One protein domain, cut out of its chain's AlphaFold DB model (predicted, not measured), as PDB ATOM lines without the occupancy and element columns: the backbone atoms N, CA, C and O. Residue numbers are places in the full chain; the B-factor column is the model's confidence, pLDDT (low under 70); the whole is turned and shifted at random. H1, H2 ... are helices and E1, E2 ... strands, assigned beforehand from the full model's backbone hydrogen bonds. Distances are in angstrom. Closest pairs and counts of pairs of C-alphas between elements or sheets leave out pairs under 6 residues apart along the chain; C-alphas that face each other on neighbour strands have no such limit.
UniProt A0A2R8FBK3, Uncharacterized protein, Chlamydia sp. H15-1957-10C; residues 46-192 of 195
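What this domain is: This is residues 46 to 192 of the 195 residues of an uncharacterized protein of Chlamydia sp. H15-1957-10C (UniProt A0A2R8FBK3). A twisted, five-stranded antiparallel sheet has one long helix, H2, packed over one of its faces and running along its strands. Away from this sheet a small second lobe, the hairpin E1 and E2 with H3 packed on it, makes one end of the longest axis, while H6 and the link from H5 to H6 lie at the other end. The printed part has 147 residues, with six named helices and seven named strands in the order E1 E2 H1 H2 E3 H3 E4 H4 H5 H6 E5 E6 E7, and the larger sheet has the order E3 E4 E7 E6 E5. The class is mixed, helices and strands; the whole is compact, with a radius of gyration of the C-alphas of 16.7 A and spans of 53 by 36 by 26 A.

How they stand to each other: The larger sheet runs, strand beside strand, E3, residues 99 to 102, E4, residues 129 to 134, E7, residues 185 to 191, E6, residues 174 to 180, and E5, residues 168 to 170. E3 and E5 are its edge strands. It is twisted, with C-alphas up to 4.3 A off its best plane, and from edge to edge the strands' lines turn by 80 degrees. E3 and E4 are antiparallel at 144 degrees, with N 101 and O 131 at 2.8 A. E4 and E7 are antiparallel at 159 degrees, with N 132 and O 187 at 2.8 A, within hydrogen-bond range. E5, E6 and E7 form a meander, each strand the antiparallel neighbour of the one before, and make two hairpins; N 188 and O 177 are 2.8 A apart, as are N 176 and O 169. Residues 163 to 164 pair antiparallel with residues 169 to 170 of E5. H2, residues 82 to 94, is on this sheet at a height of 8.7 A, which gives two layers, helix over sheet. It lies over E4 and only just over E7, on which 3 of its C-alphas fall, and runs along the strands, at 7 degrees to E4 on the local plane. The closest C-alphas of H2 and E7 are those of Leu 84 and Ile 191, 7.1 A apart. With residues 87 to 91 alone H2 touches H5, residues 146 to 150; the closest C-alphas, of Met 87 and Leu 150, are 6.9 A apart. H5 only grazes the sheet with residues 146 to 147, and H4, residues 140 to 143, only grazes it with residues 140 to 143. H4 and H5 meet only through their link. H6, residues 157 to 160, is close to H5 but not clearly touching: the closest C-alphas, of Pro 147 and Thr 160, are 7.3 A apart. E1, residues 54 to 57, and E2, residues 60 to 63, form an antiparallel hairpin at 153 degrees, with N 55 and O 62 at 2.8 A. The closest C-alphas of E2 and H3, residues 107 to 115, are those of Leu 62 and Phe 112, 6.3 A apart. H3 is not on the larger sheet, and H3 and H2 are apart. H1, residues 75 to 78, touches no helix. Every O i to N i+4 pair is within hydrogen-bond range in H3 and H5, and 8 of 9 are in H2; H1, H4 and H6 are too short for such a pair.

Where its parts are: E1 begins at C-alpha 54, (37.413, 6.862, 22.292). H2 measures 19.8 A from C-alpha 82, (22.039, -15.444, 39.273), to C-alpha 94; H3 measures 12.2 A. E4 is 16.3 A long, E6 19.7 A and E7 19.8 A, and E7 ends at C-alpha 191, (14.848, -9.816, 35.527).

The domain as a whole: The two C-alphas farthest apart, of Pro 58 and Lys 153, are 55.7 A apart. The printed part, residues 46 to 192, has no cut. The links from E2 to H1, 11 residues, and from H3 to E4, 13 residues, are long. The mean pLDDT of the printed part is 84.3; residues 67 to 78, 153 to 155 and 157 are under 70.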
ATOM      1  N   PHE A  46      29.111 -12.817  31.385       89.44
ATOM      2  CA  PHE A  46      28.234 -11.650  31.514       89.44
ATOM      3  C   PHE A  46      28.966 -10.365  31.917       89.44
ATOM      4  O   PHE A  46      28.322  -9.336  32.093       89.44
ATOM      5  N   HIS A  47      30.286 -10.401  32.112       87.31
ATOM      6  CA  HIS A  47      31.038  -9.197  32.453       87.31
ATOM      7  C   HIS A  47      31.078  -8.222  31.273       87.31
ATOM      8  O   HIS A  47      31.090  -8.639  30.115       87.31
ATOM      9  N   CYS A  48      31.177  -6.934  31.594       87.12
ATOM     10  CA  CYS A  48      31.291  -5.858  30.618       87.12
ATOM     11  C   CYS A  48      32.531  -6.047  29.730       87.12
ATOM     12  O   CYS A  48      33.641  -6.210  30.246       87.12
ATOM     13  N   ARG A  49      32.336  -5.994  28.405       83.31
ATOM     14  CA  ARG A  49      33.364  -6.272  27.386       83.31
ATOM     15  C   ARG A  49      33.700  -5.054  26.526       83.31
ATOM     16  O   ARG A  49      33.808  -5.180  25.307       83.31
ATOM     17  N   GLY A  50      33.875  -3.889  27.151       84.06
ATOM     18  CA  GLY A  50      34.333  -2.706  26.420       84.06
ATOM     19  C   GLY A  50      35.603  -2.998  25.616       84.06
ATOM     20  O   GLY A  50      36.459  -3.772  26.039       84.06
ATOM     21  N   GLN A  51      35.708  -2.391  24.443       84.06
ATOM     22  CA  GLN A  51      36.748  -2.653  23.448       84.06
ATOM     23  C   GLN A  51      37.849  -1.588  23.442       84.06
ATOM     24  O   GLN A  51      38.836  -1.736  22.730       84.06
ATOM     25  N   GLY A  52      37.710  -0.530  24.248       81.69
ATOM     26  CA  GLY A  52      38.763   0.480  24.402       81.69
ATOM     27  C   GLY A  52      38.730   1.599  23.370       81.69
ATOM     28  O   GLY A  52      39.768   2.161  23.036       81.69
ATOM     29  N   GLY A  53      37.544   1.924  22.856       87.25
ATOM     30  CA  GLY A  53      37.349   3.062  21.967       87.25
ATOM     31  C   GLY A  53      37.450   4.421  22.668       87.25
ATOM     32  O   GLY A  53      37.387   4.537  23.894       87.25
ATOM     33  N   SER A  54      37.557   5.472  21.858       91.44
ATOM     34  CA  SER A  54      37.413   6.862  22.292       91.44
ATOM     35  C   SER A  54      36.480   7.612  21.348       91.44
ATOM     36  O   SER A  54      36.520   7.380  20.141       91.44
ATOM     37  N   LEU A  55      35.681   8.525  21.887       92.62
ATOM     38  CA  LEU A  55      34.711   9.319  21.146       92.62
ATOM     39  C   LEU A  55      34.850  10.789  21.540       92.62
ATOM     40  O   LEU A  55      34.804  11.119  22.723       92.62
ATOM     41  N   SER A  56      35.005  11.669  20.552       91.62
ATOM     42  CA  SER A  56      35.000  13.117  20.777       91.62
ATOM     43  C   SER A  56      33.562  13.622  20.882       91.62
ATOM     44  O   SER A  56      32.789  13.477  19.936       91.62
ATOM     45  N   THR A  57      33.219  14.239  22.008       87.62
ATOM     46  CA  THR A  57      31.947  14.932  22.253       87.62
ATOM     47  C   THR A  57      32.200  16.430  22.474       87.62
ATOM     48  O   THR A  57      33.351  16.838  22.663       87.62
ATOM     49  N   PRO A  58      31.159  17.285  22.450       88.38
ATOM     50  CA  PRO A  58      31.309  18.715  22.740       88.38
ATOM     51  C   PRO A  58      31.933  19.018  24.114       88.38
ATOM     52  O   PRO A  58      32.596  20.039  24.279       88.38
ATOM     53  N   GLU A  59      31.750  18.131  25.093       87.00
ATOM     54  CA  GLU A  59      32.234  18.267  26.471       87.00
ATOM     55  C   GLU A  59      33.645  17.688  26.685       87.00
ATOM     56  O   GLU A  59      34.232  17.887  27.751       87.00
ATOM     57  N   GLY A  60      34.204  16.968  25.705       90.12
ATOM     58  CA  GLY A  60      35.536  16.368  25.785       90.12
ATOM     59  C   GLY A  60      35.639  15.008  25.095       90.12
ATOM     60  O   GLY A  60      34.837  14.657  24.241       90.12
ATOM     61  N   ILE A  61      36.659  14.224  25.452       90.44
ATOM     62  CA  ILE A  61      36.846  12.869  24.914       90.44
ATOM     63  C   ILE A  61      36.306  11.854  25.922       90.44
ATOM     64  O   ILE A  61      36.792  11.765  27.052       90.44
ATOM     65  N   LEU A  62      35.321  11.062  25.502       89.44
ATOM     66  CA  LEU A  62      34.847   9.898  26.239       89.44
ATOM     67  C   LEU A  62      35.683   8.680  25.867       89.44
ATOM     68  O   LEU A  62      35.919   8.408  24.693       89.44
ATOM     69  N   TYR A  63      36.094   7.921  26.875       88.38
ATOM     70  CA  TYR A  63      36.824   6.671  26.693       88.38
ATOM     71  C   TYR A  63      35.954   5.498  27.104       88.38
ATOM     72  O   TYR A  63      35.228   5.568  28.096       88.38
ATOM     73  N   ASP A  64      36.103   4.393  26.400       89.44
ATOM     74  CA  ASP A  64      35.526   3.123  26.783       89.44
ATOM     75  C   ASP A  64      36.292   2.495  27.976       89.44
ATOM     76  O   ASP A  64      37.368   2.943  28.390       89.44
ATOM     77  N   CYS A  65      35.718   1.477  28.608       85.12
ATOM     78  CA  CYS A  65      36.259   0.784  29.772       85.12
ATOM     79  C   CYS A  65      37.338  -0.264  29.460       85.12
ATOM     80  O   CYS A  65      37.920  -0.795  30.406       85.12
ATOM     81  N   GLU A  66      37.594  -0.564  28.180       79.69
ATOM     82  CA  GLU A  66      38.555  -1.583  27.705       79.69
ATOM     83  C   GLU A  66      38.285  -3.019  28.191       79.69
ATOM     84  O   GLU A  66      39.090  -3.903  27.914       79.69
ATOM     85  N   GLY A  67      37.200  -3.278  28.936       65.69
ATOM     86  CA  GLY A  67      36.782  -4.607  29.414       65.69
ATOM     87  C   GLY A  67      37.722  -5.267  30.440       65.69
ATOM     88  O   GLY A  67      37.278  -6.023  31.299       65.69
ATOM     89  N   LEU A  68      39.015  -4.938  30.411       58.50
ATOM     90  CA  LEU A  68      40.101  -5.545  31.181       58.50
ATOM     91  C   LEU A  68      40.189  -5.028  32.621       58.50
ATOM     92  O   LEU A  68      40.770  -5.691  33.479       58.50
ATOM     93  N   ARG A  69      39.616  -3.852  32.914       58.50
ATOM     94  CA  ARG A  69      39.670  -3.247  34.258       58.50
ATOM     95  C   ARG A  69      38.600  -3.772  35.219       58.50
ATOM     96  O   ARG A  69      38.685  -3.494  36.413       58.50
ATOM     97  N   HIS A  70      37.652  -4.576  34.738       61.78
ATOM     98  CA  HIS A  70      36.687  -5.298  35.573       61.78
ATOM     99  C   HIS A  70      37.282  -6.650  35.987       61.78
ATOM    100  O   HIS A  70      36.881  -7.709  35.504       61.78
ATOM    101  N   SER A  71      38.323  -6.597  36.821       46.97
ATOM    102  CA  SER A  71      39.062  -7.780  37.278       46.97
ATOM    103  C   SER A  71      38.130  -8.837  37.884       46.97
ATOM    104  O   SER A  71      37.176  -8.515  38.591       46.97
ATOM    105  N   ILE A  72      38.486 -10.111  37.681       49.03
ATOM    106  CA  ILE A  72      37.894 -11.321  38.286       49.03
ATOM    107  C   ILE A  72      37.764 -11.216  39.821       49.03
ATOM    108  O   ILE A  72      36.941 -11.902  40.418       49.03
ATOM    109  N   THR A  73      38.551 -10.346  40.457       50.62
ATOM    110  CA  THR A  73      38.562 -10.109  41.906       50.62
ATOM    111  C   THR A  73      37.561  -9.060  42.400       50.62
ATOM    112  O   THR A  73      37.417  -8.903  43.610       50.62
ATOM    113  N   GLN A  74      36.892  -8.312  41.515       54.34
ATOM    114  CA  GLN A  74      35.983  -7.242  41.930       54.34
ATOM    115  C   GLN A  74      34.571  -7.754  42.233       54.34
ATOM    116  O   GLN A  74      34.070  -8.694  41.613       54.34
ATOM    117  N   GLU A  75      33.890  -7.025  43.121       55.38
ATOM    118  CA  GLU A  75      32.469  -7.135  43.491       55.38
ATOM    119  C   GLU A  75      31.497  -7.062  42.300       55.38
ATOM    120  O   GLU A  75      30.293  -7.168  42.486       55.38
ATOM    121  N   VAL A  76      31.998  -6.921  41.071       55.25
ATOM    122  CA  VAL A  76      31.213  -6.813  39.843       55.25
ATOM    123  C   VAL A  76      30.332  -8.042  39.608       55.25
ATOM    124  O   VAL A  76      29.200  -7.927  39.147       55.25
ATOM    125  N   SER A  77      30.808  -9.221  40.016       54.47
ATOM    126  CA  SER A  77      30.013 -10.453  39.991       54.47
ATOM    127  C   SER A  77      28.816 -10.429  40.954       54.47
ATOM    128  O   SER A  77      27.896 -11.217  40.761       54.47
ATOM    129  N   ARG A  78      28.767  -9.508  41.934       62.53
ATOM    130  CA  ARG A  78      27.574  -9.276  42.768       62.53
ATOM    131  C   ARG A  78      26.448  -8.570  42.016       62.53
ATOM    132  O   ARG A  78      25.311  -8.665  42.459       62.53
ATOM    133  N   TYR A  79      26.740  -7.867  40.921       72.44
ATOM    134  CA  TYR A  79      25.703  -7.152  40.172       72.44
ATOM    135  C   TYR A  79      24.976  -8.054  39.174       72.44
ATOM    136  O   TYR A  79      23.859  -7.745  38.792       72.44
ATOM    137  N   ILE A  80      25.559  -9.182  38.754       87.25
ATOM    138  CA  ILE A  80      24.900 -10.063  37.781       87.25
ATOM    139  C   ILE A  80      23.893 -10.960  38.494       87.25
ATOM    140  O   ILE A  80      24.258 -11.786  39.332       87.25
ATOM    141  N   HIS A  81      22.625 -10.849  38.108       88.94
ATOM    142  CA  HIS A  81      21.556 -11.618  38.726       88.94
ATOM    143  C   HIS A  81      21.719 -13.132  38.450       88.94
ATOM    144  O   HIS A  81      21.731 -13.541  37.284       88.94
ATOM    145  N   PRO A  82      21.781 -14.011  39.472       87.12
ATOM    146  CA  PRO A  82      22.039 -15.444  39.273       87.12
ATOM    147  C   PRO A  82      21.034 -16.142  38.348       87.12
ATOM    148  O   PRO A  82      21.414 -16.976  37.525       87.12
ATOM    149  N   LYS A  83      19.755 -15.751  38.432       86.88
ATOM    150  CA  LYS A  83      18.680 -16.277  37.572       86.88
ATOM    151  C   LYS A  83      18.914 -15.998  36.084       86.88
ATOM    152  O   LYS A  83      18.574 -16.827  35.250       86.88
ATOM    153  N   LEU A  84      19.567 -14.882  35.750       89.94
ATOM    154  CA  LEU A  84      19.940 -14.556  34.373       89.94
ATOM    155  C   LEU A  84      20.935 -15.589  33.823       89.94
ATOM    156  O   LEU A  84      20.777 -16.091  32.713       89.94
ATOM    157  N   ILE A  85      21.922 -15.974  34.638       89.31
ATOM    158  CA  ILE A  85      22.910 -17.004  34.292       89.31
ATOM    159  C   ILE A  85      22.223 -18.360  34.103       89.31
ATOM    160  O   ILE A  85      22.534 -19.080  33.155       89.31
ATOM    161  N   GLU A  86      21.287 -18.713  34.986       87.62
ATOM    162  CA  GLU A  86      20.511 -19.953  34.886       87.62
ATOM    163  C   GLU A  86      19.695 -20.014  33.589       87.62
ATOM    164  O   GLU A  86      19.780 -21.002  32.858       87.62
ATOM    165  N   MET A  87      18.979 -18.938  33.255       87.69
ATOM    166  CA  MET A  87      18.189 -18.843  32.027       87.69
ATOM    167  C   MET A  87      19.033 -19.037  30.772       87.69
ATOM    168  O   MET A  87      18.692 -19.837  29.899       87.69
ATOM    169  N   VAL A  88      20.167 -18.345  30.687       90.75
ATOM    170  CA  VAL A  88      21.051 -18.455  29.524       90.75
ATOM    171  C   VAL A  88      21.698 -19.839  29.448       90.75
ATOM    172  O   VAL A  88      21.876 -20.373  28.357       90.75
ATOM    173  N   ARG A  89      22.012 -20.473  30.585       88.56
ATOM    174  CA  ARG A  89      22.508 -21.858  30.601       88.56
ATOM    175  C   ARG A  89      21.470 -22.852  30.101       88.56
ATOM    176  O   ARG A  89      21.846 -23.781  29.395       88.56
ATOM    177  N   LEU A  90      20.197 -22.667  30.450       85.38
ATOM    178  CA  LEU A  90      19.112 -23.495  29.921       85.38
ATOM    179  C   LEU A  90      19.006 -23.339  28.403       85.38
ATOM    180  O   LEU A  90      18.997 -24.342  27.701       85.38
ATOM    181  N   LEU A  91      19.061 -22.105  27.893       85.81
ATOM    182  CA  LEU A  91      19.122 -21.845  26.451       85.81
ATOM    183  C   LEU A  91      20.334 -22.503  25.783       85.81
ATOM    184  O   LEU A  91      20.222 -23.072  24.702       85.81
ATOM    185  N   GLN A  92      21.496 -22.472  26.435       87.38
ATOM    186  CA  GLN A  92      22.723 -23.054  25.898       87.38
ATOM    187  C   GLN A  92      22.649 -24.584  25.730       87.38
ATOM    188  O   GLN A  92      23.366 -25.146  24.896       87.38
ATOM    189  N   GLN A  93      21.811 -25.278  26.508       82.75
ATOM    190  CA  GLN A  93      21.671 -26.734  26.397       82.75
ATOM    191  C   GLN A  93      21.182 -27.138  25.003       82.75
ATOM    192  O   GLN A  93      21.774 -28.042  24.400       82.75
ATOM    193  N   ASP A  94      20.185 -26.416  24.492       80.38
ATOM    194  CA  ASP A  94      19.589 -26.621  23.170       80.38
ATOM    195  C   ASP A  94      20.326 -25.833  22.073       80.38
ATOM    196  O   ASP A  94      20.447 -26.302  20.941       80.38
ATOM    197  N   HIS A  95      20.913 -24.682  22.424       84.31
ATOM    198  CA  HIS A  95      21.617 -23.790  21.500       84.31
ATOM    199  C   HIS A  95      23.087 -23.604  21.898       84.31
ATOM    200  O   HIS A  95      23.481 -22.565  22.435       84.31
ATOM    201  N   PRO A  96      23.960 -24.583  21.597       82.19
ATOM    202  CA  PRO A  96      25.359 -24.551  22.027       82.19
ATOM    203  C   PRO A  96      26.183 -23.421  21.390       82.19
ATOM    204  O   PRO A  96      27.259 -23.109  21.892       82.19
ATOM    205  N   LYS A  97      25.697 -22.824  20.293       84.31
ATOM    206  CA  LYS A  97      26.326 -21.697  19.585       84.31
ATOM    207  C   LYS A  97      25.802 -20.323  20.021       84.31
ATOM    208  O   LYS A  97      26.117 -19.335  19.364       84.31
ATOM    209  N   LEU A  98      25.012 -20.252  21.095       90.31
ATOM    210  CA  LEU A  98      24.564 -18.984  21.667       90.31
ATOM    211  C   LEU A  98      25.762 -18.069  21.951       90.31
ATOM    212  O   LEU A  98      26.760 -18.503  22.535       90.31
ATOM    213  N   THR A  99      25.641 -16.793  21.596       91.25
ATOM    214  CA  THR A  99      26.606 -15.756  21.964       91.25
ATOM    215  C   THR A  99      25.924 -14.671  22.791       91.25
ATOM    216  O   THR A  99      24.769 -14.322  22.576       91.25
ATOM    217  N   ILE A 100      26.640 -14.157  23.789       92.38
ATOM    218  CA  ILE A 100      26.212 -12.990  24.562       92.38
ATOM    219  C   ILE A 100      26.735 -11.764  23.818       92.38
ATOM    220  O   ILE A 100      27.952 -11.637  23.667       92.38
ATOM    221  N   ILE A 101      25.826 -10.910  23.343       91.38
ATOM    222  CA  ILE A 101      26.162  -9.639  22.690       91.38
ATOM    223  C   ILE A 101      26.571  -8.629  23.762       91.38
ATOM    224  O   ILE A 101      27.680  -8.113  23.726       91.38
ATOM    225  N   GLU A 102      25.688  -8.399  24.735       91.56
ATOM    226  CA  GLU A 102      25.884  -7.432  25.814       91.56
ATOM    227  C   GLU A 102      25.213  -7.942  27.089       91.56
ATOM    228  O   GLU A 102      24.158  -8.573  27.034       91.56
ATOM    229  N   ALA A 103      25.808  -7.695  28.250       92.06
ATOM    230  CA  ALA A 103      25.324  -8.213  29.528       92.06
ATOM    231  C   ALA A 103      25.424  -7.131  30.605       92.06
ATOM    232  O   ALA A 103      24.871  -6.050  30.419       92.06
ATOM    233  N   PHE A 104      26.115  -7.384  31.718       90.94
ATOM    234  CA  PHE A 104      26.423  -6.305  32.640       90.94
ATOM    235  C   PHE A 104      27.332  -5.292  31.944       90.94
ATOM    236  O   PHE A 104      28.381  -5.653  31.414       90.94
ATOM    237  N   CYS A 105      26.958  -4.024  32.013       87.88
ATOM    238  CA  CYS A 105      27.694  -2.918  31.434       87.88
ATOM    239  C   CYS A 105      28.096  -1.962  32.559       87.88
ATOM    240  O   CYS A 105      27.259  -1.550  33.355       87.88
ATOM    241  N   CYS A 106      29.379  -1.610  32.668       87.44
ATOM    242  CA  CYS A 106      29.794  -0.622  33.665       87.44
ATOM    243  C   CYS A 106      29.340   0.785  33.253       87.44
ATOM    244  O   CYS A 106      29.212   1.080  32.066       87.44
ATOM    245  N   SER A 107      29.201   1.707  34.210       88.12
ATOM    246  CA  SER A 107      28.752   3.080  33.924       88.12
ATOM    247  C   SER A 107      29.605   3.811  32.884       88.12
ATOM    248  O   SER A 107      29.080   4.618  32.122       88.12
ATOM    249  N   LYS A 108      30.914   3.525  32.827       88.62
ATOM    250  CA  LYS A 108      31.821   4.113  31.833       88.62
ATOM    251  C   LYS A 108      31.503   3.615  30.418       88.62
ATOM    252  O   LYS A 108      31.368   4.432  29.514       88.62
ATOM    253  N   HIS A 109      31.352   2.302  30.244       89.81
ATOM    254  CA  HIS A 109      31.009   1.692  28.956       89.81
ATOM    255  C   HIS A 109      29.600   2.079  28.512       89.81
ATOM    256  O   HIS A 109      29.399   2.445  27.363       89.81
ATOM    257  N   PHE A 110      28.647   2.093  29.443       90.50
ATOM    258  CA  PHE A 110      27.259   2.436  29.162       90.50
ATOM    259  C   PHE A 110      27.137   3.845  28.579       90.50
ATOM    260  O   PHE A 110      26.580   4.020  27.502       90.50
ATOM    261  N   ARG A 111      27.756   4.838  29.232       90.12
ATOM    262  CA  ARG A 111      27.776   6.224  28.738       90.12
ATOM    263  C   ARG A 111      28.509   6.363  27.406       90.12
ATOM    264  O   ARG A 111      28.110   7.167  26.572       90.12
ATOM    265  N   PHE A 112      29.588   5.603  27.216       91.81
ATOM    266  CA  PHE A 112      30.308   5.576  25.945       91.81
ATOM    267  C   PHE A 112      29.410   5.055  24.809       91.81
ATOM    268  O   PHE A 112      29.347   5.675  23.749       91.81
ATOM    269  N   LEU A 113      28.676   3.964  25.049       91.00
ATOM    270  CA  LEU A 113      27.735   3.390  24.089       91.00
ATOM    271  C   LEU A 113      26.577   4.348  23.779       91.00
ATOM    272  O   LEU A 113      26.302   4.583  22.601       91.00
ATOM    273  N   GLU A 114      25.978   4.975  24.794       91.94
ATOM    274  CA  GLU A 114      24.927   5.985  24.603       91.94
ATOM    275  C   GLU A 114      25.412   7.147  23.729       91.94
ATOM    276  O   GLU A 114      24.748   7.519  22.763       91.94
ATOM    277  N   ALA A 115      26.606   7.677  24.012       90.81
ATOM    278  CA  ALA A 115      27.196   8.748  23.215       90.81
ATOM    279  C   ALA A 115      27.510   8.312  21.772       90.81
ATOM    280  O   ALA A 115      27.483   9.137  20.862       90.81
ATOM    281  N   SER A 116      27.764   7.019  21.544       90.12
ATOM    282  CA  SER A 116      27.951   6.441  20.206       90.12
ATOM    283  C   SER A 116      26.643   6.141  19.455       90.12
ATOM    284  O   SER A 116      26.684   5.653  18.327       90.12
ATOM    285  N   GLY A 117      25.482   6.435  20.055       91.12
ATOM    286  CA  GLY A 117      24.161   6.197  19.465       91.12
ATOM    287  C   GLY A 117      23.590   4.799  19.724       91.12
ATOM    288  O   GLY A 117      22.560   4.443  19.151       91.12
ATOM    289  N   ILE A 118      24.235   4.001  20.580       90.25
ATOM    290  CA  ILE A 118      23.758   2.680  20.994       90.25
ATOM    291  C   ILE A 118      22.970   2.842  22.292       90.25
ATOM    292  O   ILE A 118      23.528   3.125  23.351       90.25
ATOM    293  N   PHE A 119      21.659   2.636  22.213       88.56
ATOM    294  CA  PHE A 119      20.773   2.727  23.369       88.56
ATOM    295  C   PHE A 119      20.655   1.369  24.064       88.56
ATOM    296  O   PHE A 119      20.156   0.404  23.484       88.56
ATOM    297  N   LEU A 120      21.083   1.307  25.324       87.06
ATOM    298  CA  LEU A 120      20.926   0.139  26.186       87.06
ATOM    299  C   LEU A 120      19.913   0.428  27.298       87.06
ATOM    300  O   LEU A 120      19.815   1.544  27.801       87.06
ATOM    301  N   SER A 121      19.177  -0.599  27.726       90.56
ATOM    302  CA  SER A 121      18.346  -0.499  28.933       90.56
ATOM    303  C   SER A 121      19.219  -0.376  30.187       90.56
ATOM    304  O   SER A 121      20.281  -0.994  30.291       90.56
ATOM    305  N   GLN A 122      18.719   0.357  31.187       90.81
ATOM    306  CA  GLN A 122      19.325   0.467  32.519       90.81
ATOM    307  C   GLN A 122      19.525  -0.898  33.205       90.81
ATOM    308  O   GLN A 122      20.418  -1.029  34.041       90.81
ATOM    309  N   GLY A 123      18.786  -1.944  32.812       91.56
ATOM    310  CA  GLY A 123      19.000  -3.306  33.311       91.56
ATOM    311  C   GLY A 123      20.414  -3.850  33.042       91.56
ATOM    312  O   GLY A 123      20.912  -4.687  33.796       91.56
ATOM    313  N   HIS A 124      21.119  -3.339  32.026       91.56
ATOM    314  CA  HIS A 124      22.526  -3.683  31.783       91.56
ATOM    315  C   HIS A 124      23.461  -3.091  32.851       91.56
ATOM    316  O   HIS A 124      24.395  -3.761  33.284       91.56
ATOM    317  N   LEU A 125      23.189  -1.877  33.345       88.88
ATOM    318  CA  LEU A 125      23.931  -1.277  34.467       88.88
ATOM    319  C   LEU A 125      23.680  -2.011  35.786       88.88
ATOM    320  O   LEU A 125      24.552  -2.061  36.649       88.88
ATOM    321  N   GLN A 126      22.482  -2.572  35.938       89.25
ATOM    322  CA  GLN A 126      22.063  -3.298  37.136       89.25
ATOM    323  C   GLN A 126      22.447  -4.782  37.104       89.25
ATOM    324  O   GLN A 126      22.256  -5.464  38.101       89.25
ATOM    325  N   GLY A 127      22.963  -5.286  35.974       89.44
ATOM    326  CA  GLY A 127      23.290  -6.703  35.777       89.44
ATOM    327  C   GLY A 127      22.071  -7.632  35.782       89.44
ATOM    328  O   GLY A 127      22.184  -8.833  36.035       89.44
ATOM    329  N   THR A 128      20.897  -7.085  35.479       92.75
ATOM    330  CA  THR A 128      19.609  -7.790  35.446       92.75
ATOM    331  C   THR A 128      19.145  -8.065  34.025       92.75
ATOM    332  O   THR A 128      18.166  -8.785  33.840       92.75
ATOM    333  N   ARG A 129      19.866  -7.550  33.021       94.00
ATOM    334  CA  ARG A 129      19.559  -7.722  31.603       94.00
ATOM    335  C   ARG A 129      20.730  -8.295  30.810       94.00
ATOM    336  O   ARG A 129      21.892  -7.985  31.070       94.00
ATOM    337  N   VAL A 130      20.414  -9.130  29.824       94.75
ATOM    338  CA  VAL A 130      21.367  -9.662  28.843       94.75
ATOM    339  C   VAL A 130      20.753  -9.666  27.451       94.75
ATOM    340  O   VAL A 130      19.568  -9.953  27.287       94.75
ATOM    341  N   LEU A 131      21.583  -9.379  26.456       94.94
ATOM    342  CA  LEU A 131      21.296  -9.492  25.039       94.94
ATOM    343  C   LEU A 131      22.097 -10.661  24.457       94.94
ATOM    344  O   LEU A 131      23.308 -10.785  24.659       94.94
ATOM    345  N   LEU A 132      21.403 -11.529  23.741       94.56
ATOM    346  CA  LEU A 132      21.883 -12.808  23.244       94.56
ATOM    347  C   LEU A 132      21.639 -12.882  21.745       94.56
ATOM    348  O   LEU A 132      20.647 -12.361  21.243       94.56
ATOM    349  N   ASN A 133      22.505 -13.612  21.062       93.56
ATOM    350  CA  ASN A 133      22.337 -13.973  19.671       93.56
ATOM    351  C   ASN A 133      22.343 -15.502  19.533       93.56
ATOM    352  O   ASN A 133      23.221 -16.193  20.061       93.56
ATOM    353  N   LEU A 134      21.338 -16.026  18.839       90.31
ATOM    354  CA  LEU A 134      21.136 -17.439  18.556       90.31
ATOM    355  C   LEU A 134      21.293 -17.699  17.057       90.31
ATOM    356  O   LEU A 134      20.532 -17.173  16.249       90.31
ATOM    357  N   ASN A 135      22.257 -18.546  16.698       86.31
ATOM    358  CA  ASN A 135      22.446 -19.034  15.334       86.31
ATOM    359  C   ASN A 135      22.505 -20.576  15.348       86.31
ATOM    360  O   ASN A 135      23.411 -21.137  15.985       86.31
ATOM    361  N   PRO A 136      21.580 -21.279  14.666       86.81
ATOM    362  CA  PRO A 136      20.554 -20.769  13.734       86.81
ATOM    363  C   PRO A 136      19.404 -20.000  14.420       86.81
ATOM    364  O   PRO A 136      19.295 -20.075  15.647       86.81
ATOM    365  N   PRO A 137      18.565 -19.264  13.651       86.38
ATOM    366  CA  PRO A 137      17.371 -18.614  14.184       86.38
ATOM    367  C   PRO A 137      16.466 -19.607  14.913       86.38
ATOM    368  O   PRO A 137      16.336 -20.763  14.505       86.38
ATOM    369  N   LEU A 138      15.820 -19.129  15.972       85.12
ATOM    370  CA  LEU A 138      14.909 -19.905  16.795       85.12
ATOM    371  C   LEU A 138      13.449 -19.624  16.397       85.12
ATOM    372  O   LEU A 138      13.053 -18.453  16.401       85.12
ATOM    373  N   PRO A 139      12.637 -20.651  16.078       84.81
ATOM    374  CA  PRO A 139      11.203 -20.483  15.867       84.81
ATOM    375  C   PRO A 139      10.510 -19.955  17.124       84.81
ATOM    376  O   PRO A 139      10.897 -20.288  18.249       84.81
ATOM    377  N   THR A 140       9.446 -19.171  16.946       83.06
ATOM    378  CA  THR A 140       8.680 -18.602  18.064       83.06
ATOM    379  C   THR A 140       8.168 -19.695  18.999       83.06
ATOM    380  O   THR A 140       8.244 -19.555  20.215       83.06
ATOM    381  N   GLU A 141       7.721 -20.828  18.463       84.00
ATOM    382  CA  GLU A 141       7.201 -21.952  19.240       84.00
ATOM    383  C   GLU A 141       8.247 -22.515  20.208       84.00
ATOM    384  O   GLU A 141       7.903 -22.877  21.330       84.00
ATOM    385  N   GLU A 142       9.521 -22.551  19.807       84.50
ATOM    386  CA  GLU A 142      10.623 -23.008  20.656       84.50
ATOM    387  C   GLU A 142      10.956 -21.988  21.754       84.50
ATOM    388  O   GLU A 142      11.207 -22.376  22.899       84.50
ATOM    389  N   ILE A 143      10.864 -20.687  21.450       82.31
ATOM    390  CA  ILE A 143      11.007 -19.607  22.440       82.31
ATOM    391  C   ILE A 143       9.931 -19.737  23.527       82.31
ATOM    392  O   ILE A 143      10.223 -19.647  24.722       82.31
ATOM    393  N   LEU A 144       8.693 -20.040  23.135       81.69
ATOM    394  CA  LEU A 144       7.577 -20.224  24.065       81.69
ATOM    395  C   LEU A 144       7.703 -21.481  24.944       81.69
ATOM    396  O   LEU A 144       6.975 -21.607  25.927       81.69
ATOM    397  N   GLN A 145       8.632 -22.399  24.649       81.88
ATOM    398  CA  GLN A 145       8.938 -23.544  25.518       81.88
ATOM    399  C   GLN A 145       9.982 -23.228  26.597       81.88
ATOM    400  O   GLN A 145      10.120 -23.996  27.554       81.88
ATOM    401  N   ILE A 146      10.707 -22.108  26.493       78.25
ATOM    402  CA  ILE A 146      11.708 -21.690  27.487       78.25
ATOM    403  C   ILE A 146      11.112 -21.613  28.910       78.25
ATOM    404  O   ILE A 146      11.734 -22.150  29.834       78.25
ATOM    405  N   PRO A 147       9.905 -21.049  29.138       72.69
ATOM    406  CA  PRO A 147       9.277 -21.026  30.459       72.69
ATOM    407  C   PRO A 147       9.072 -22.401  31.077       72.69
ATOM    408  O   PRO A 147       9.310 -22.570  32.268       72.69
ATOM    409  N   ASN A 148       8.682 -23.396  30.275       72.62
ATOM    410  CA  ASN A 148       8.442 -24.757  30.760       72.62
ATOM    411  C   ASN A 148       9.728 -25.399  31.299       72.62
ATOM    412  O   ASN A 148       9.682 -26.250  32.188       72.62
ATOM    413  N   LYS A 149      10.887 -24.982  30.773       75.62
ATOM    414  CA  LYS A 149      12.207 -25.408  31.254       75.62
ATOM    415  C   LYS A 149      12.631 -24.643  32.507       75.62
ATOM    416  O   LYS A 149      13.266 -25.230  33.384       75.62
ATOM    417  N   LEU A 150      12.265 -23.363  32.593       73.19
ATOM    418  CA  LEU A 150      12.578 -22.491  33.724       73.19
ATOM    419  C   LEU A 150      11.772 -22.827  34.975       73.19
ATOM    420  O   LEU A 150      12.335 -23.027  36.048       73.19
ATOM    421  N   TYR A 151      10.457 -22.933  34.832       75.69
ATOM    422  CA  TYR A 151       9.540 -23.148  35.937       75.69
ATOM    423  C   TYR A 151       9.125 -24.616  35.956       75.69
ATOM    424  O   TYR A 151       8.147 -25.039  35.341       75.69
ATOM    425  N   LYS A 152       9.902 -25.436  36.670       70.19
ATOM    426  CA  LYS A 152       9.579 -26.859  36.875       70.19
ATOM    427  C   LYS A 152       8.263 -27.004  37.653       70.19
ATOM    428  O   LYS A 152       7.881 -26.106  38.395       70.19
ATOM    429  N   LYS A 153       7.633 -28.188  37.580       58.88
ATOM    430  CA  LYS A 153       6.324 -28.565  38.181       58.88
ATOM    431  C   LYS A 153       6.043 -28.165  39.651       58.88
ATOM    432  O   LYS A 153       4.912 -28.336  40.087       58.88
ATOM    433  N   LYS A 154       7.026 -27.694  40.428       59.31
ATOM    434  CA  LYS A 154       6.863 -27.225  41.822       59.31
ATOM    435  C   LYS A 154       6.942 -25.697  41.982       59.31
ATOM    436  O   LYS A 154       7.054 -25.220  43.105       59.31
ATOM    437  N   SER A 155       6.948 -24.950  40.884       67.50
ATOM    438  CA  SER A 155       7.011 -23.485  40.918       67.50
ATOM    439  C   SER A 155       5.655 -22.895  41.303       67.50
ATOM    440  O   SER A 155       4.622 -23.515  41.049       67.50
ATOM    441  N   ASP A 156       5.666 -21.705  41.905       70.75
ATOM    442  CA  ASP A 156       4.449 -20.944  42.195       70.75
ATOM    443  C   ASP A 156       3.611 -20.776  40.905       70.75
ATOM    444  O   ASP A 156       4.159 -20.343  39.883       70.75
ATOM    445  N   PRO A 157       2.305 -21.114  40.915       68.56
ATOM    446  CA  PRO A 157       1.429 -20.962  39.757       68.56
ATOM    447  C   PRO A 157       1.453 -19.556  39.144       68.56
ATOM    448  O   PRO A 157       1.389 -19.430  37.921       68.56
ATOM    449  N   HIS A 158       1.605 -18.504  39.952       70.88
ATOM    450  CA  HIS A 158       1.672 -17.122  39.472       70.88
ATOM    451  C   HIS A 158       2.935 -16.841  38.652       70.88
ATOM    452  O   HIS A 158       2.901 -16.047  37.716       70.88
ATOM    453  N   LEU A 159       4.031 -17.547  38.934       74.44
ATOM    454  CA  LEU A 159       5.273 -17.454  38.166       74.44
ATOM    455  C   LEU A 159       5.212 -18.249  36.856       74.44
ATOM    456  O   LEU A 159       5.995 -18.003  35.942       74.44
ATOM    457  N   THR A 160       4.265 -19.179  36.734       76.50
ATOM    458  CA  THR A 160       4.055 -19.965  35.507       76.50
ATOM    459  C   THR A 160       3.096 -19.307  34.512       76.50
ATOM    460  O   THR A 160       2.979 -19.776  33.381       76.50
ATOM    461  N   GLN A 161       2.421 -18.222  34.901       83.00
ATOM    462  CA  GLN A 161       1.508 -17.483  34.029       83.00
ATOM    463  C   GLN A 161       2.271 -16.420  33.234       83.00
ATOM    464  O   GLN A 161       2.669 -15.388  33.772       83.00
ATOM    465  N   PHE A 162       2.453 -16.675  31.938       85.88
ATOM    466  CA  PHE A 162       3.112 -15.751  31.021       85.88
ATOM    467  C   PHE A 162       2.097 -14.973  30.193       85.88
ATOM    468  O   PHE A 162       1.204 -15.551  29.578       85.88
ATOM    469  N   THR A 163       2.276 -13.656  30.128       88.31
ATOM    470  CA  THR A 163       1.674 -12.826  29.085       88.31
ATOM    471  C   THR A 163       2.575 -12.872  27.860       88.31
ATOM    472  O   THR A 163       3.751 -12.509  27.942       88.31
ATOM    473  N   ILE A 164       2.030 -13.344  26.740       89.62
ATOM    474  CA  ILE A 164       2.743 -13.542  25.475       89.62
ATOM    475  C   ILE A 164       2.152 -12.601  24.425       89.62
ATOM    476  O   ILE A 164       0.933 -12.509  24.281       89.62
ATOM    477  N   THR A 165       3.020 -11.920  23.687       89.38
ATOM    478  CA  THR A 165       2.703 -11.137  22.488       89.38
ATOM    479  C   THR A 165       3.509 -11.670  21.298       89.38
ATOM    480  O   THR A 165       4.155 -12.711  21.393       89.38
ATOM    481  N   GLU A 166       3.485 -10.966  20.166       87.25
ATOM    482  CA  GLU A 166       4.188 -11.371  18.938       87.25
ATOM    483  C   GLU A 166       5.711 -11.504  19.105       87.25
ATOM    484  O   GLU A 166       6.337 -12.322  18.435       87.25
ATOM    485  N   SER A 167       6.311 -10.703  19.987       91.00
ATOM    486  CA  SER A 167       7.770 -10.593  20.149       91.00
ATOM    487  C   SER A 167       8.221 -10.546  21.607       91.00
ATOM    488  O   SER A 167       9.390 -10.288  21.898       91.00
ATOM    489  N   THR A 168       7.287 -10.709  22.544       92.50
ATOM    490  CA  THR A 168       7.545 -10.541  23.973       92.50
ATOM    491  C   THR A 168       6.822 -11.598  24.790       92.50
ATOM    492  O   THR A 168       5.709 -12.012  24.480       92.50
ATOM    493  N   MET A 169       7.453 -12.023  25.873       90.81
ATOM    494  CA  MET A 169       6.920 -12.956  26.845       90.81
ATOM    495  C   MET A 169       7.346 -12.487  28.228       90.81
ATOM    496  O   MET A 169       8.530 -12.277  28.478       90.81
ATOM    497  N   SER A 170       6.391 -12.309  29.134       91.50
ATOM    498  CA  SER A 170       6.677 -11.772  30.464       91.50
ATOM    499  C   SER A 170       5.818 -12.394  31.551       91.50
ATOM    500  O   SER A 170       4.699 -12.836  31.297       91.50
ATOM    501  N   ASN A 171       6.352 -12.418  32.765       89.12
ATOM    502  CA  ASN A 171       5.622 -12.681  34.000       89.12
ATOM    503  C   ASN A 171       6.066 -11.652  35.064       89.12
ATOM    504  O   ASN A 171       6.675 -10.638  34.730       89.12
ATOM    505  N   GLN A 172       5.785 -11.899  36.346       86.38
ATOM    506  CA  GLN A 172       6.187 -10.988  37.429       86.38
ATOM    507  C   GLN A 172       7.709 -10.892  37.652       86.38
ATOM    508  O   GLN A 172       8.181  -9.918  38.229       86.38
ATOM    509  N   GLU A 173       8.490 -11.875  37.203       88.50
ATOM    510  CA  GLU A 173       9.930 -11.953  37.478       88.50
ATOM    511  C   GLU A 173      10.806 -11.700  36.257       88.50
ATOM    512  O   GLU A 173      11.960 -11.306  36.407       88.50
ATOM    513  N   VAL A 174      10.306 -11.982  35.059       90.06
ATOM    514  CA  VAL A 174      11.108 -12.100  33.846       90.06
ATOM    515  C   VAL A 174      10.388 -11.447  32.680       90.06
ATOM    516  O   VAL A 174       9.197 -11.665  32.465       90.06
ATOM    517  N   LEU A 175      11.159 -10.727  31.872       92.38
ATOM    518  CA  LEU A 175      10.795 -10.248  30.549       92.38
ATOM    519  C   LEU A 175      11.756 -10.851  29.519       92.38
ATOM    520  O   LEU A 175      12.968 -10.670  29.600       92.38
ATOM    521  N   LEU A 176      11.210 -11.561  28.539       92.75
ATOM    522  CA  LEU A 176      11.920 -12.078  27.376       92.75
ATOM    523  C   LEU A 176      11.358 -11.384  26.137       92.75
ATOM    524  O   LEU A 176      10.168 -11.469  25.858       92.75
ATOM    525  N   THR A 177      12.216 -10.715  25.382       94.00
ATOM    526  CA  THR A 177      11.882 -10.124  24.079       94.00
ATOM    527  C   THR A 177      12.740 -10.770  23.010       94.00
ATOM    528  O   THR A 177      13.931 -10.980  23.250       94.00
ATOM    529  N   TRP A 178      12.184 -11.050  21.838       93.81
ATOM    530  CA  TRP A 178      12.935 -11.622  20.727       93.81
ATOM    531  C   TRP A 178      12.693 -10.875  19.426       93.81
ATOM    532  O   TRP A 178      11.639 -10.284  19.198       93.81
ATOM    533  N   LYS A 179      13.695 -10.935  18.554       93.38
ATOM    534  CA  LYS A 179      13.627 -10.434  17.192       93.38
ATOM    535  C   LYS A 179      14.276 -11.445  16.262       93.38
ATOM    536  O   LYS A 179      15.451 -11.779  16.410       93.38
ATOM    537  N   SER A 180      13.495 -11.942  15.314       89.62
ATOM    538  CA  SER A 180      13.975 -12.902  14.326       89.62
ATOM    539  C   SER A 180      14.559 -12.170  13.124       89.62
ATOM    540  O   SER A 180      13.944 -11.256  12.573       89.62
ATOM    541  N   HIS A 181      15.748 -12.593  12.722       89.19
ATOM    542  CA  HIS A 181      16.428 -12.208  11.495       89.19
ATOM    543  C   HIS A 181      16.640 -13.462  10.638       89.19
ATOM    544  O   HIS A 181      16.637 -14.581  11.149       89.19
ATOM    545  N   ASP A 182      16.891 -13.292   9.339       86.62
ATOM    546  CA  ASP A 182      17.060 -14.428   8.417       86.62
ATOM    547  C   ASP A 182      18.207 -15.372   8.825       86.62
ATOM    548  O   ASP A 182      18.169 -16.571   8.563       86.62
ATOM    549  N   SER A 183      19.244 -14.832   9.473       88.62
ATOM    550  CA  SER A 183      20.457 -15.567   9.850       88.62
ATOM    551  C   SER A 183      20.563 -15.903  11.336       88.62
ATOM    552  O   SER A 183      21.401 -16.729  11.706       88.62
ATOM    553  N   HIS A 184      19.765 -15.260  12.189       91.00
ATOM    554  CA  HIS A 184      19.836 -15.435  13.635       91.00
ATOM    555  C   HIS A 184      18.599 -14.904  14.369       91.00
ATOM    556  O   HIS A 184      17.792 -14.177  13.800       91.00
ATOM    557  N   THR A 185      18.478 -15.212  15.656       92.50
ATOM    558  CA  THR A 185      17.485 -14.594  16.545       92.50
ATOM    559  C   THR A 185      18.195 -13.827  17.649       92.50
ATOM    560  O   THR A 185      19.020 -14.389  18.371       92.50
ATOM    561  N   GLU A 186      17.855 -12.553  17.806       94.19
ATOM    562  CA  GLU A 186      18.261 -11.766  18.964       94.19
ATOM    563  C   GLU A 186      17.258 -11.993  20.094       94.19
ATOM    564  O   GLU A 186      16.050 -11.849  19.899       94.19
ATOM    565  N   ILE A 187      17.747 -12.348  21.280       93.75
ATOM    566  CA  ILE A 187      16.931 -12.477  22.488       93.75
ATOM    567  C   ILE A 187      17.474 -11.532  23.543       93.75
ATOM    568  O   ILE A 187      18.654 -11.567  23.876       93.75
ATOM    569  N   SER A 188      16.597 -10.731  24.129       94.50
ATOM    570  CA  SER A 188      16.890  -9.969  25.334       94.50
ATOM    571  C   SER A 188      16.115 -10.559  26.507       94.50
ATOM    572  O   SER A 188      14.898 -10.715  26.428       94.50
ATOM    573  N   LEU A 189      16.823 -10.869  27.592       94.06
ATOM    574  CA  LEU A 189      16.252 -11.328  28.859       94.06
ATOM    575  C   LEU A 189      16.482 -10.271  29.926       94.06
ATOM    576  O   LEU A 189      17.598  -9.776  30.056       94.06
ATOM    577  N   GLU A 190      15.461  -9.986  30.718       94.56
ATOM    578  CA  GLU A 190      15.518  -9.057  31.839       94.56
ATOM    579  C   GLU A 190      14.818  -9.647  33.063       94.56
ATOM    580  O   GLU A 190      13.750 -10.250  32.953       94.56
ATOM    581  N   ILE A 191      15.430  -9.473  34.232       92.75
ATOM    582  CA  ILE A 191      14.848  -9.816  35.527       92.75
ATOM    583  C   ILE A 191      14.146  -8.575  36.089       92.75
ATOM    584  O   ILE A 191      14.795  -7.565  36.354       92.75
ATOM    585  N   LEU A 192      12.829  -8.664  36.272       88.50
ATOM    586  CA  LEU A 192      11.944  -7.564  36.675       88.50
ATOM    587  C   LEU A 192      11.791  -7.411  38.195       88.50
ATOM    588  O   LEU A 192      11.386  -6.348  38.662       88.50
TER     589      LEU A 192